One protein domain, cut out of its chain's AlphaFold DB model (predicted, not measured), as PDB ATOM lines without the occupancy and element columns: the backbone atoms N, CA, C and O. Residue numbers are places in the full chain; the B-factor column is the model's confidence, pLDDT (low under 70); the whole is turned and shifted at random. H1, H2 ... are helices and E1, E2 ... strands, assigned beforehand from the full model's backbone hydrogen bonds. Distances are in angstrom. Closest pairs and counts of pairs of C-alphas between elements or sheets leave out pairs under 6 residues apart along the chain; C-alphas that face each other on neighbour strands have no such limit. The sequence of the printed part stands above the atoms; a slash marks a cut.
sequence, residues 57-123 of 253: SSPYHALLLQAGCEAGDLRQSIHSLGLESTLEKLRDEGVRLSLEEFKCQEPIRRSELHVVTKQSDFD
ATOM      1  N   SER A  57     134.094  91.173 131.223       92.69
ATOM      2  CA  SER A  57     134.771  92.165 130.377       92.69
ATOM      3  C   SER A  57     136.274  91.919 130.220       92.69
ATOM      4  O   SER A  57     136.897  92.521 129.350       92.69
ATOM      5  N   SER A  58     136.856  91.027 131.030       95.38
ATOM      6  CA  SER A  58     138.272  90.679 130.948       95.38
ATOM      7  C   SER A  58     138.584  89.957 129.629       95.38
ATOM      8  O   SER A  58     137.981  88.919 129.343       95.38
ATOM      9  N   PRO A  59     139.577  90.403 128.841       96.44
ATOM     10  CA  PRO A  59     139.988  89.694 127.632       96.44
ATOM     11  C   PRO A  59     140.510  88.279 127.917       96.44
ATOM     12  O   PRO A  59     140.325  87.376 127.103       96.44
ATOM     13  N   TYR A  60     141.099  88.056 129.098       97.00
ATOM     14  CA  TYR A  60     141.517  86.721 129.536       97.00
ATOM     15  C   TYR A  60     140.331  85.780 129.771       97.00
ATOM     16  O   TYR A  60     140.474  84.582 129.551       97.00
ATOM     17  N   HIS A  61     139.156  86.297 130.147       97.00
ATOM     18  CA  HIS A  61     137.955  85.475 130.317       97.00
ATOM     19  C   HIS A  61     137.509  84.887 128.974       97.00
ATOM     20  O   HIS A  61     137.250  83.691 128.873       97.00
ATOM     21  N   ALA A  62     137.499  85.707 127.917       96.69
ATOM     22  CA  ALA A  62     137.182  85.248 126.566       96.69
ATOM     23  C   ALA A  62     138.198  84.215 126.044       96.69
ATOM     24  O   ALA A  62     137.813  83.243 125.398       96.69
ATOM     25  N   LEU A  63     139.486  84.404 126.349       97.56
ATOM     26  CA  LEU A  63     140.543  83.457 125.988       97.56
ATOM     27  C   LEU A  63     140.401  82.112 126.717       97.56
ATOM     28  O   LEU A  63     140.507  81.072 126.076       97.56
ATOM     29  N   LEU A  64     140.134  82.127 128.026       97.38
ATOM     30  CA  LEU A  64     139.920  80.911 128.819       97.38
ATOM     31  C   LEU A  64     138.687  80.137 128.343       97.38
ATOM     32  O   LEU A  64     138.761  78.925 128.160       97.38
ATOM     33  N   LEU A  65     137.590  80.845 128.054       95.81
ATOM     34  CA  LEU A  65     136.381  80.239 127.499       95.81
ATOM     35  C   LEU A  65     136.654  79.586 126.136       95.81
ATOM     36  O   LEU A  65     136.202  78.473 125.887       95.81
ATOM     37  N   GLN A  66     137.431  80.248 125.273       96.25
ATOM     38  CA  GLN A  66     137.821  79.703 123.970       96.25
ATOM     39  C   GLN A  66     138.733  78.473 124.085       96.25
ATOM     40  O   GLN A  66     138.649  77.577 123.247       96.25
ATOM     41  N   ALA A  67     139.587  78.415 125.108       96.06
ATOM     42  CA  ALA A  67     140.400  77.240 125.418       96.06
ATOM     43  C   ALA A  67     139.590  76.112 126.091       96.06
ATOM     44  O   ALA A  67     140.116  75.023 126.299       96.06
ATOM     45  N   GLY A  68     138.316  76.353 126.432       95.88
ATOM     46  CA  GLY A  68     137.482  75.393 127.156       95.88
ATOM     47  C   GLY A  68     137.947  75.159 128.595       95.88
ATOM     48  O   GLY A  68     137.747  74.070 129.118       95.88
ATOM     49  N   CYS A  69     138.599  76.149 129.214       97.38
ATOM     50  CA  CYS A  69     139.082  76.066 130.587       97.38
ATOM     51  C   CYS A  69     138.142  76.831 131.525       97.38
ATOM     52  O   CYS A  69     138.142  78.065 131.561       97.38
ATOM     53  N   GLU A  70     137.341  76.098 132.300       96.81
ATOM     54  CA  GLU A  70     136.534  76.667 133.375       96.81
ATOM     55  C   GLU A  70     137.353  76.812 134.672       96.81
ATOM     56  O   GLU A  70     138.437  76.246 134.841       96.81
ATOM     57  N   ALA A  71     136.815  77.543 135.654       96.50
ATOM     58  CA  ALA A  71     137.487  77.748 136.942       96.50
ATOM     59  C   ALA A  71     137.808  76.429 137.674       96.50
ATOM     60  O   ALA A  71     138.828  76.333 138.367       96.50
ATOM     61  N   GLY A  72     136.953  75.412 137.514       97.25
ATOM     62  CA  GLY A  72     137.186  74.065 138.035       97.25
ATOM     63  C   GLY A  72     138.362  73.368 137.350       97.25
ATOM     64  O   GLY A  72     139.220  72.813 138.038       97.25
ATOM     65  N   ASP A  73     138.448  73.470 136.021       97.62
ATOM     66  CA  ASP A  73     139.536  72.885 135.231       97.62
ATOM     67  C   ASP A  73     140.878  73.522 135.579       97.62
ATOM     68  O   ASP A  73     141.866  72.814 135.780       97.62
ATOM     69  N   LEU A  74     140.912  74.851 135.727       97.94
ATOM     70  CA  LEU A  74     142.121  75.567 136.126       97.94
ATOM     71  C   LEU A  74     142.615  75.098 137.498       97.94
ATOM     72  O   LEU A  74     143.793  74.782 137.660       97.94
ATOM     73  N   ARG A  75     141.711  75.019 138.484       98.06
ATOM     74  CA  ARG A  75     142.040  74.549 139.837       98.06
ATOM     75  C   ARG A  75     142.576  73.121 139.812       98.06
ATOM     76  O   ARG A  75     143.584  72.840 140.458       98.06
ATOM     77  N   GLN A  76     141.930  72.236 139.058       97.94
ATOM     78  CA  GLN A  76     142.360  70.847 138.928       97.94
ATOM     79  C   GLN A  76     143.716  70.732 138.216       97.94
ATOM     80  O   GLN A  76     144.559  69.924 138.615       97.94
ATOM     81  N   SER A  77     143.954  71.548 137.186       97.69
ATOM     82  CA  SER A  77     145.224  71.589 136.459       97.69
ATOM     83  C   SER A  77     146.363  72.034 137.372       97.69
ATOM     84  O   SER A  77     147.382  71.354 137.436       97.69
ATOM     85  N   ILE A  78     146.173  73.100 138.158       98.00
ATOM     86  CA  ILE A  78     147.195  73.582 139.101       98.00
ATOM     87  C   ILE A  78     147.487  72.526 140.169       98.00
ATOM     88  O   ILE A  78     148.647  72.208 140.406       98.00
ATOM     89  N   HIS A  79     146.455  71.905 140.744       97.00
ATOM     90  CA  HIS A  79     146.640  70.841 141.735       97.00
ATOM     91  C   HIS A  79     147.404  69.622 141.181       97.00
ATOM     92  O   HIS A  79     148.110  68.945 141.925       97.00
ATOM     93  N   SER A  80     147.248  69.297 139.895       97.19
ATOM     94  CA  SER A  80     147.855  68.099 139.296       97.19
ATOM     95  C   SER A  80     149.219  68.339 138.649       97.19
ATOM     96  O   SER A  80     150.081  67.466 138.729       97.19
ATOM     97  N   LEU A  81     149.419  69.489 138.005       96.56
ATOM     98  CA  LEU A  81     150.603  69.799 137.195       96.56
ATOM     99  C   LEU A  81     151.480  70.909 137.794       96.56
ATOM    100  O   LEU A  81     152.593  71.131 137.312       96.56
ATOM    101  N   GLY A  82     150.981  71.618 138.807       96.62
ATOM    102  CA  GLY A  82     151.561  72.862 139.300       96.62
ATOM    103  C   GLY A  82     151.162  74.079 138.462       96.62
ATOM    104  O   GLY A  82     150.650  73.970 137.337       96.62
ATOM    105  N   LEU A  83     151.396  75.261 139.033       97.25
ATOM    106  CA  LEU A  83     151.079  76.547 138.415       97.25
ATOM    107  C   LEU A  83     151.822  76.764 137.090       97.25
ATOM    108  O   LEU A  83     151.183  77.069 136.088       97.25
ATOM    109  N   GLU A  84     153.142  76.576 137.054       97.44
ATOM    110  CA  GLU A  84     153.960  76.849 135.864       97.44
ATOM    111  C   GLU A  84     153.529  76.006 134.664       97.44
ATOM    112  O   GLU A  84     153.184  76.558 133.622       97.44
ATOM    113  N   SER A  85     153.461  74.683 134.828       98.31
ATOM    114  CA  SER A  85     153.037  73.759 133.769       98.31
ATOM    115  C   SER A  85     151.623  74.072 133.271       98.31
ATOM    116  O   SER A  85     151.326  73.954 132.083       98.31
ATOM    117  N   THR A  86     150.734  74.499 134.176       98.19
ATOM    118  CA  THR A  86     149.378  74.920 133.808       98.19
ATOM    119  C   THR A  86     149.399  76.195 132.965       98.19
ATOM    120  O   THR A  86     148.710  76.263 131.950       98.19
ATOM    121  N   LEU A  87     150.205  77.195 133.334       97.75
ATOM    122  CA  LEU A  87     150.349  78.428 132.556       97.75
ATOM    123  C   LEU A  87     150.984  78.175 131.182       97.75
ATOM    124  O   LEU A  87     150.572  78.795 130.203       97.75
ATOM    125  N   GLU A  88     151.948  77.258 131.085       98.38
ATOM    126  CA  GLU A  88     152.534  76.841 129.807       98.38
ATOM    127  C   GLU A  88     151.501  76.171 128.904       98.38
ATOM    128  O   GLU A  88     151.362  76.560 127.745       98.38
ATOM    129  N   LYS A  89     150.709  75.243 129.454       98.06
ATOM    130  CA  LYS A  89     149.604  74.607 128.733       98.06
ATOM    131  C   LYS A  89     148.599  75.645 128.219       98.06
ATOM    132  O   LYS A  89     148.290  75.656 127.032       98.06
ATOM    133  N   LEU A  90     148.138  76.552 129.082       97.81
ATOM    134  CA  LEU A  90     147.188  77.607 128.709       97.81
ATOM    135  C   LEU A  90     147.755  78.544 127.637       97.81
ATOM    136  O   LEU A  90     147.056  78.922 126.695       97.81
ATOM    137  N   ARG A  91     149.037  78.908 127.746       97.50
ATOM    138  CA  ARG A  91     149.743  79.697 126.729       97.50
ATOM    139  C   ARG A  91     149.724  78.984 125.377       97.50
ATOM    140  O   ARG A  91     149.472  79.642 124.362       97.50
ATOM    141  N   ASP A  92     150.002  77.684 125.364       96.69
ATOM    142  CA  ASP A  92     150.059  76.864 124.152       96.69
ATOM    143  C   ASP A  92     148.660  76.656 123.541       96.69
ATOM    144  O   ASP A  92     148.513  76.652 122.319       96.69
ATOM    145  N   GLU A  93     147.617  76.631 124.373       96.50
ATOM    146  CA  GLU A  93     146.199  76.672 123.974       96.50
ATOM    147  C   GLU A  93     145.733  78.072 123.516       96.50
ATOM    148  O   GLU A  93     144.605  78.254 123.057       96.50
ATOM    149  N   GLY A  94     146.610  79.077 123.577       96.44
ATOM    150  CA  GLY A  94     146.364  80.415 123.046       96.44
ATOM    151  C   GLY A  94     145.890  81.448 124.068       96.44
ATOM    152  O   GLY A  94     145.663  82.597 123.671       96.44
ATOM    153  N   VAL A  95     145.815  81.101 125.359       97.31
ATOM    154  CA  VAL A  95     145.526  82.013 126.482       97.31
ATOM    155  C   VAL A  95     146.760  82.863 126.791       97.31
ATOM    156  O   VAL A  95     147.464  82.706 127.786       97.31
ATOM    157  N   ARG A  96     147.061  83.772 125.869       96.31
ATOM    158  CA  ARG A  96     148.184  84.707 125.931       96.31
ATOM    159  C   ARG A  96     147.863  85.949 125.117       96.31
ATOM    160  O   ARG A  96     147.061  85.880 124.186       96.31
ATOM    161  N   LEU A  97     148.558  87.042 125.409       95.75
ATOM    162  CA  LEU A  97     148.481  88.288 124.649       95.75
ATOM    163  C   LEU A  97     149.843  88.628 124.047       95.75
ATOM    164  O   LEU A  97     150.873  88.457 124.703       95.75
ATOM    165  N   SER A  98     149.855  89.130 122.815       94.44
ATOM    166  CA  SER A  98     150.997  89.871 122.280       94.44
ATOM    167  C   SER A  98     151.029  91.297 122.842       94.44
ATOM    168  O   SER A  98     150.065  91.787 123.440       94.44
ATOM    169  N   LEU A  99     152.146  91.992 122.633       91.94
ATOM    170  CA  LEU A  99     152.274  93.391 123.032       91.94
ATOM    171  C   LEU A  99     151.296  94.292 122.260       91.94
ATOM    172  O   LEU A  99     150.756  95.240 122.827       91.94
ATOM    173  N   GLU A 100     151.085  94.006 120.980       93.56
ATOM    174  CA  GLU A 100     150.177  94.714 120.078       93.56
ATOM    175  C   GLU A 100     148.718  94.510 120.506       93.56
ATOM    176  O   GLU A 100     147.972  95.487 120.592       93.56
ATOM    177  N   GLU A 101     148.342  93.274 120.866       95.25
ATOM    178  CA  GLU A 101     147.023  92.932 121.419       95.25
ATOM    179  C   GLU A 101     146.772  93.661 122.750       95.25
ATOM    180  O   GLU A 101     145.734  94.301 122.937       95.25
ATOM    181  N   PHE A 102     147.749  93.640 123.664       91.94
ATOM    182  CA  PHE A 102     147.652  94.329 124.955       91.94
ATOM    183  C   PHE A 102     147.582  95.858 124.811       91.94
ATOM    184  O   PHE A 102     146.885  96.539 125.560       91.94
ATOM    185  N   LYS A 103     148.280  96.428 123.820       89.19
ATOM    186  CA  LYS A 103     148.222  97.866 123.510       89.19
ATOM    187  C   LYS A 103     146.995  98.266 122.689       89.19
ATOM    188  O   LYS A 103     146.903  99.441 122.321       89.19
ATOM    189  N   CYS A 104     146.077  97.336 122.412       92.50
ATOM    190  CA  CYS A 104     144.894  97.543 121.575       92.50
ATOM    191  C   CYS A 104     145.233  98.032 120.153       92.50
ATOM    192  O   CYS A 104     144.449  98.755 119.541       92.50
ATOM    193  N   GLN A 105     146.423  97.696 119.645       92.12
ATOM    194  CA  GLN A 105     146.835  98.025 118.276       92.12
ATOM    195  C   GLN A 105     146.274  97.017 117.277       92.12
ATOM    196  O   GLN A 105     145.955  97.380 116.146       92.12
ATOM    197  N   GLU A 106     146.097  95.776 117.723       94.62
ATOM    198  CA  GLU A 106     145.448  94.711 116.975       94.62
ATOM    199  C   GLU A 106     144.388  94.029 117.850       94.62
ATOM    200  O   GLU A 106     144.546  93.967 119.073       94.62
ATOM    201  N   PRO A 107     143.285  93.532 117.263       96.38
ATOM    202  CA  PRO A 107     142.330  92.715 117.996       96.38
ATOM    203  C   PRO A 107     142.925  91.340 118.314       96.38
ATOM    204  O   PRO A 107     143.736  90.808 117.555       96.38
ATOM    205  N   ILE A 108     142.449  90.729 119.395       97.56
ATOM    206  CA  ILE A 108     142.819  89.365 119.770       97.56
ATOM    207  C   ILE A 108     142.148  88.395 118.799       97.56
ATOM    208  O   ILE A 108     140.924  88.435 118.627       97.56
ATOM    209  N   ARG A 109     142.944  87.511 118.187       95.88
ATOM    210  CA  ARG A 109     142.465  86.477 117.255       95.88
ATOM    211  C   ARG A 109     142.960  85.092 117.645       95.88
ATOM    212  O   ARG A 109     144.168  84.852 117.633       95.88
ATOM    213  N   ARG A 110     142.050  84.174 117.974       94.56
ATOM    214  CA  ARG A 110     142.361  82.766 118.297       94.56
ATOM    215  C   ARG A 110     141.282  81.860 117.715       94.56
ATOM    216  O   ARG A 110     140.162  81.863 118.212       94.56
ATOM    217  N   SER A 111     141.607  81.087 116.682       88.25
ATOM    218  CA  SER A 111     140.614  80.286 115.948       88.25
ATOM    219  C   SER A 111     139.414  81.159 115.528       88.25
ATOM    220  O   SER A 111     139.616  82.129 114.801       88.25
ATOM    221  N   GLU A 112     138.207  80.886 116.036       89.25
ATOM    222  CA  GLU A 112     136.984  81.658 115.758       89.25
ATOM    223  C   GLU A 112     136.805  82.889 116.671       89.25
ATOM    224  O   GLU A 112     135.939  83.732 116.430       89.25
ATOM    225  N   LEU A 113     137.613  83.025 117.729       94.69
ATOM    226  CA  LEU A 113     137.544  84.158 118.646       94.69
ATOM    227  C   LEU A 113     138.124  85.416 117.990       94.69
ATOM    228  O   LEU A 113     139.296  85.447 117.607       94.69
ATOM    229  N   HIS A 114     137.320  86.480 117.956       96.31
ATOM    230  CA  HIS A 114     137.727  87.817 117.532       96.31
ATOM    231  C   HIS A 114     137.260  88.868 118.546       96.31
ATOM    232  O   HIS A 114     136.073  89.191 118.609       96.31
ATOM    233  N   VAL A 115     138.191  89.434 119.320       95.50
ATOM    234  CA  VAL A 115     137.885  90.418 120.373       95.50
ATOM    235  C   VAL A 115     138.616  91.725 120.103       95.50
ATOM    236  O   VAL A 115     139.845  91.772 120.059       95.50
ATOM    237  N   VAL A 116     137.855  92.807 119.955       95.62
ATOM    238  CA  VAL A 116     138.396  94.172 119.945       95.62
ATOM    239  C   VAL A 116     138.438  94.662 121.387       95.62
ATOM    240  O   VAL A 116     137.400  94.718 122.041       95.62
ATOM    241  N   THR A 117     139.626  95.010 121.874       94.69
ATOM    242  CA  THR A 117     139.841  95.468 123.251       94.69
ATOM    243  C   THR A 117     140.035  96.979 123.314       94.69
ATOM    244  O   THR A 117     140.433  97.633 122.346       94.69
ATOM    245  N   LYS A 118     139.786  97.544 124.491       92.12
ATOM    246  CA  LYS A 118     140.231  98.881 124.901       92.12
ATOM    247  C   LYS A 118     141.109  98.758 126.146       92.12
ATOM    248  O   LYS A 118     141.013  97.791 126.891       92.12
ATOM    249  N   GLN A 119     141.925  99.778 126.418       87.88
ATOM    250  CA  GLN A 119     142.886  99.747 127.531       87.88
ATOM    251  C   GLN A 119     142.244  99.408 128.886       87.88
ATOM    252  O   GLN A 119     142.830  98.659 129.658       87.88
ATOM    253  N   SER A 120     141.033  99.911 129.150       87.56
ATOM    254  CA  SER A 120     140.325  99.665 130.412       87.56
ATOM    255  C   SER A 120     139.890  98.213 130.615       87.56
ATOM    256  O   SER A 120     139.549  97.841 131.729       87.56
ATOM    257  N   ASP A 121     139.864  97.395 129.559       91.81
ATOM    258  CA  ASP A 121     139.507  95.974 129.678       91.81
ATOM    259  C   ASP A 121     140.608  95.184 130.415       91.81
ATOM    260  O   ASP A 121     140.360  94.096 130.927       91.81
ATOM    261  N   PHE A 122     141.818  95.749 130.505       89.69
ATOM    262  CA  PHE A 122     142.953  95.192 131.242       89.69
ATOM    263  C   PHE A 122     143.126  95.788 132.648       89.69
ATOM    264  O   PHE A 122     144.079  95.436 133.347       89.69
ATOM    265  N   ASP A 123     142.246  96.700 133.073       86.12
ATOM    266  CA  ASP A 123     142.317  97.277 134.413       86.12
ATOM    267  C   ASP A 123     141.939  96.225 135.466       86.12
ATOM    268  O   ASP A 123     140.966  95.486 135.315       86.12
TER     269      ASP A 123
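Overview. This is residues 57 to 123 of the 253 residues of an uncharacterized protein of Desulfobacteraceae bacterium 4484_190.1 (UniProt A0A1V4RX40). H2 and H3 make a V at one end of an elongated domain; H1 lies near its middle, over one face of the small hairpin E1 and E2, and the short helices H4 and H5 lie toward the other end. The printed part has 67 residues, with five named helices and two named strands in the order H1 H2 H3 H4 E1 E2 H5. The sheet, order E1 - E2, is antiparallel, and the class is mostly helix. The whole is compact, with a radius of gyration of the C-alphas of 12.5 A, and spans 36 by 20 by 20 A.

Arrangement. Start at H1, residues 59 to 66, and go on to H2, residues 71 to 81, which is apart from it. H3, residues 83 to 92, touches H2 at a steep tilt of 64 degrees, opposite ways; their closest C-alphas, Ile 78 and Thr 86, are 5.9 A apart. H1 and H3 are close but not clearly touching, with the C-alphas of Leu 64 and Leu 90 closest at 8.0 A. Next comes H4, residues 99 to 102; its closest C-alpha to E1, residues 108 to 110, is that of Glu 101, 5.8 A from Ile 108. E2, residues 113 to 115, forms a hairpin with E1; look for N 108 and O 115 at 2.9 A, within hydrogen-bond range. The closest C-alphas of H1 and E2, Gln 66 and Leu 113, are 6.9 A apart. H5, residues 119 to 122, is close to but not clearly touching H1, with the C-alphas of Pro 59 and Asp 121 closest at 6.6 A. In H1, H2 and H3 every O i to N i+4 pair is within hydrogen-bond range; H4 and H5 are too short for one, and their single O i to N i+3 pair is within range in H5 but not in H4.

Along the chain. Find C-alpha 59 at (139.988, 89.694, 127.632), where H1 begins; it is 10.9 A long. H2 measures 15.3 A and H3 14.3 A, ending at C-alpha 92, (150.059, 76.864, 124.152). H4 is 5.1 A, E1 6.8 A, E2 6.5 A and H5 5.9 A long, H5 ending at C-alpha 122, (142.953, 95.192, 131.242).

Size, cuts and confidence. The two C-alphas farthest apart, Ser 80 and Gln 105, are 36.6 A apart. The printed part has no cut, and no link is long. No printed residue is under 70 in pLDDT.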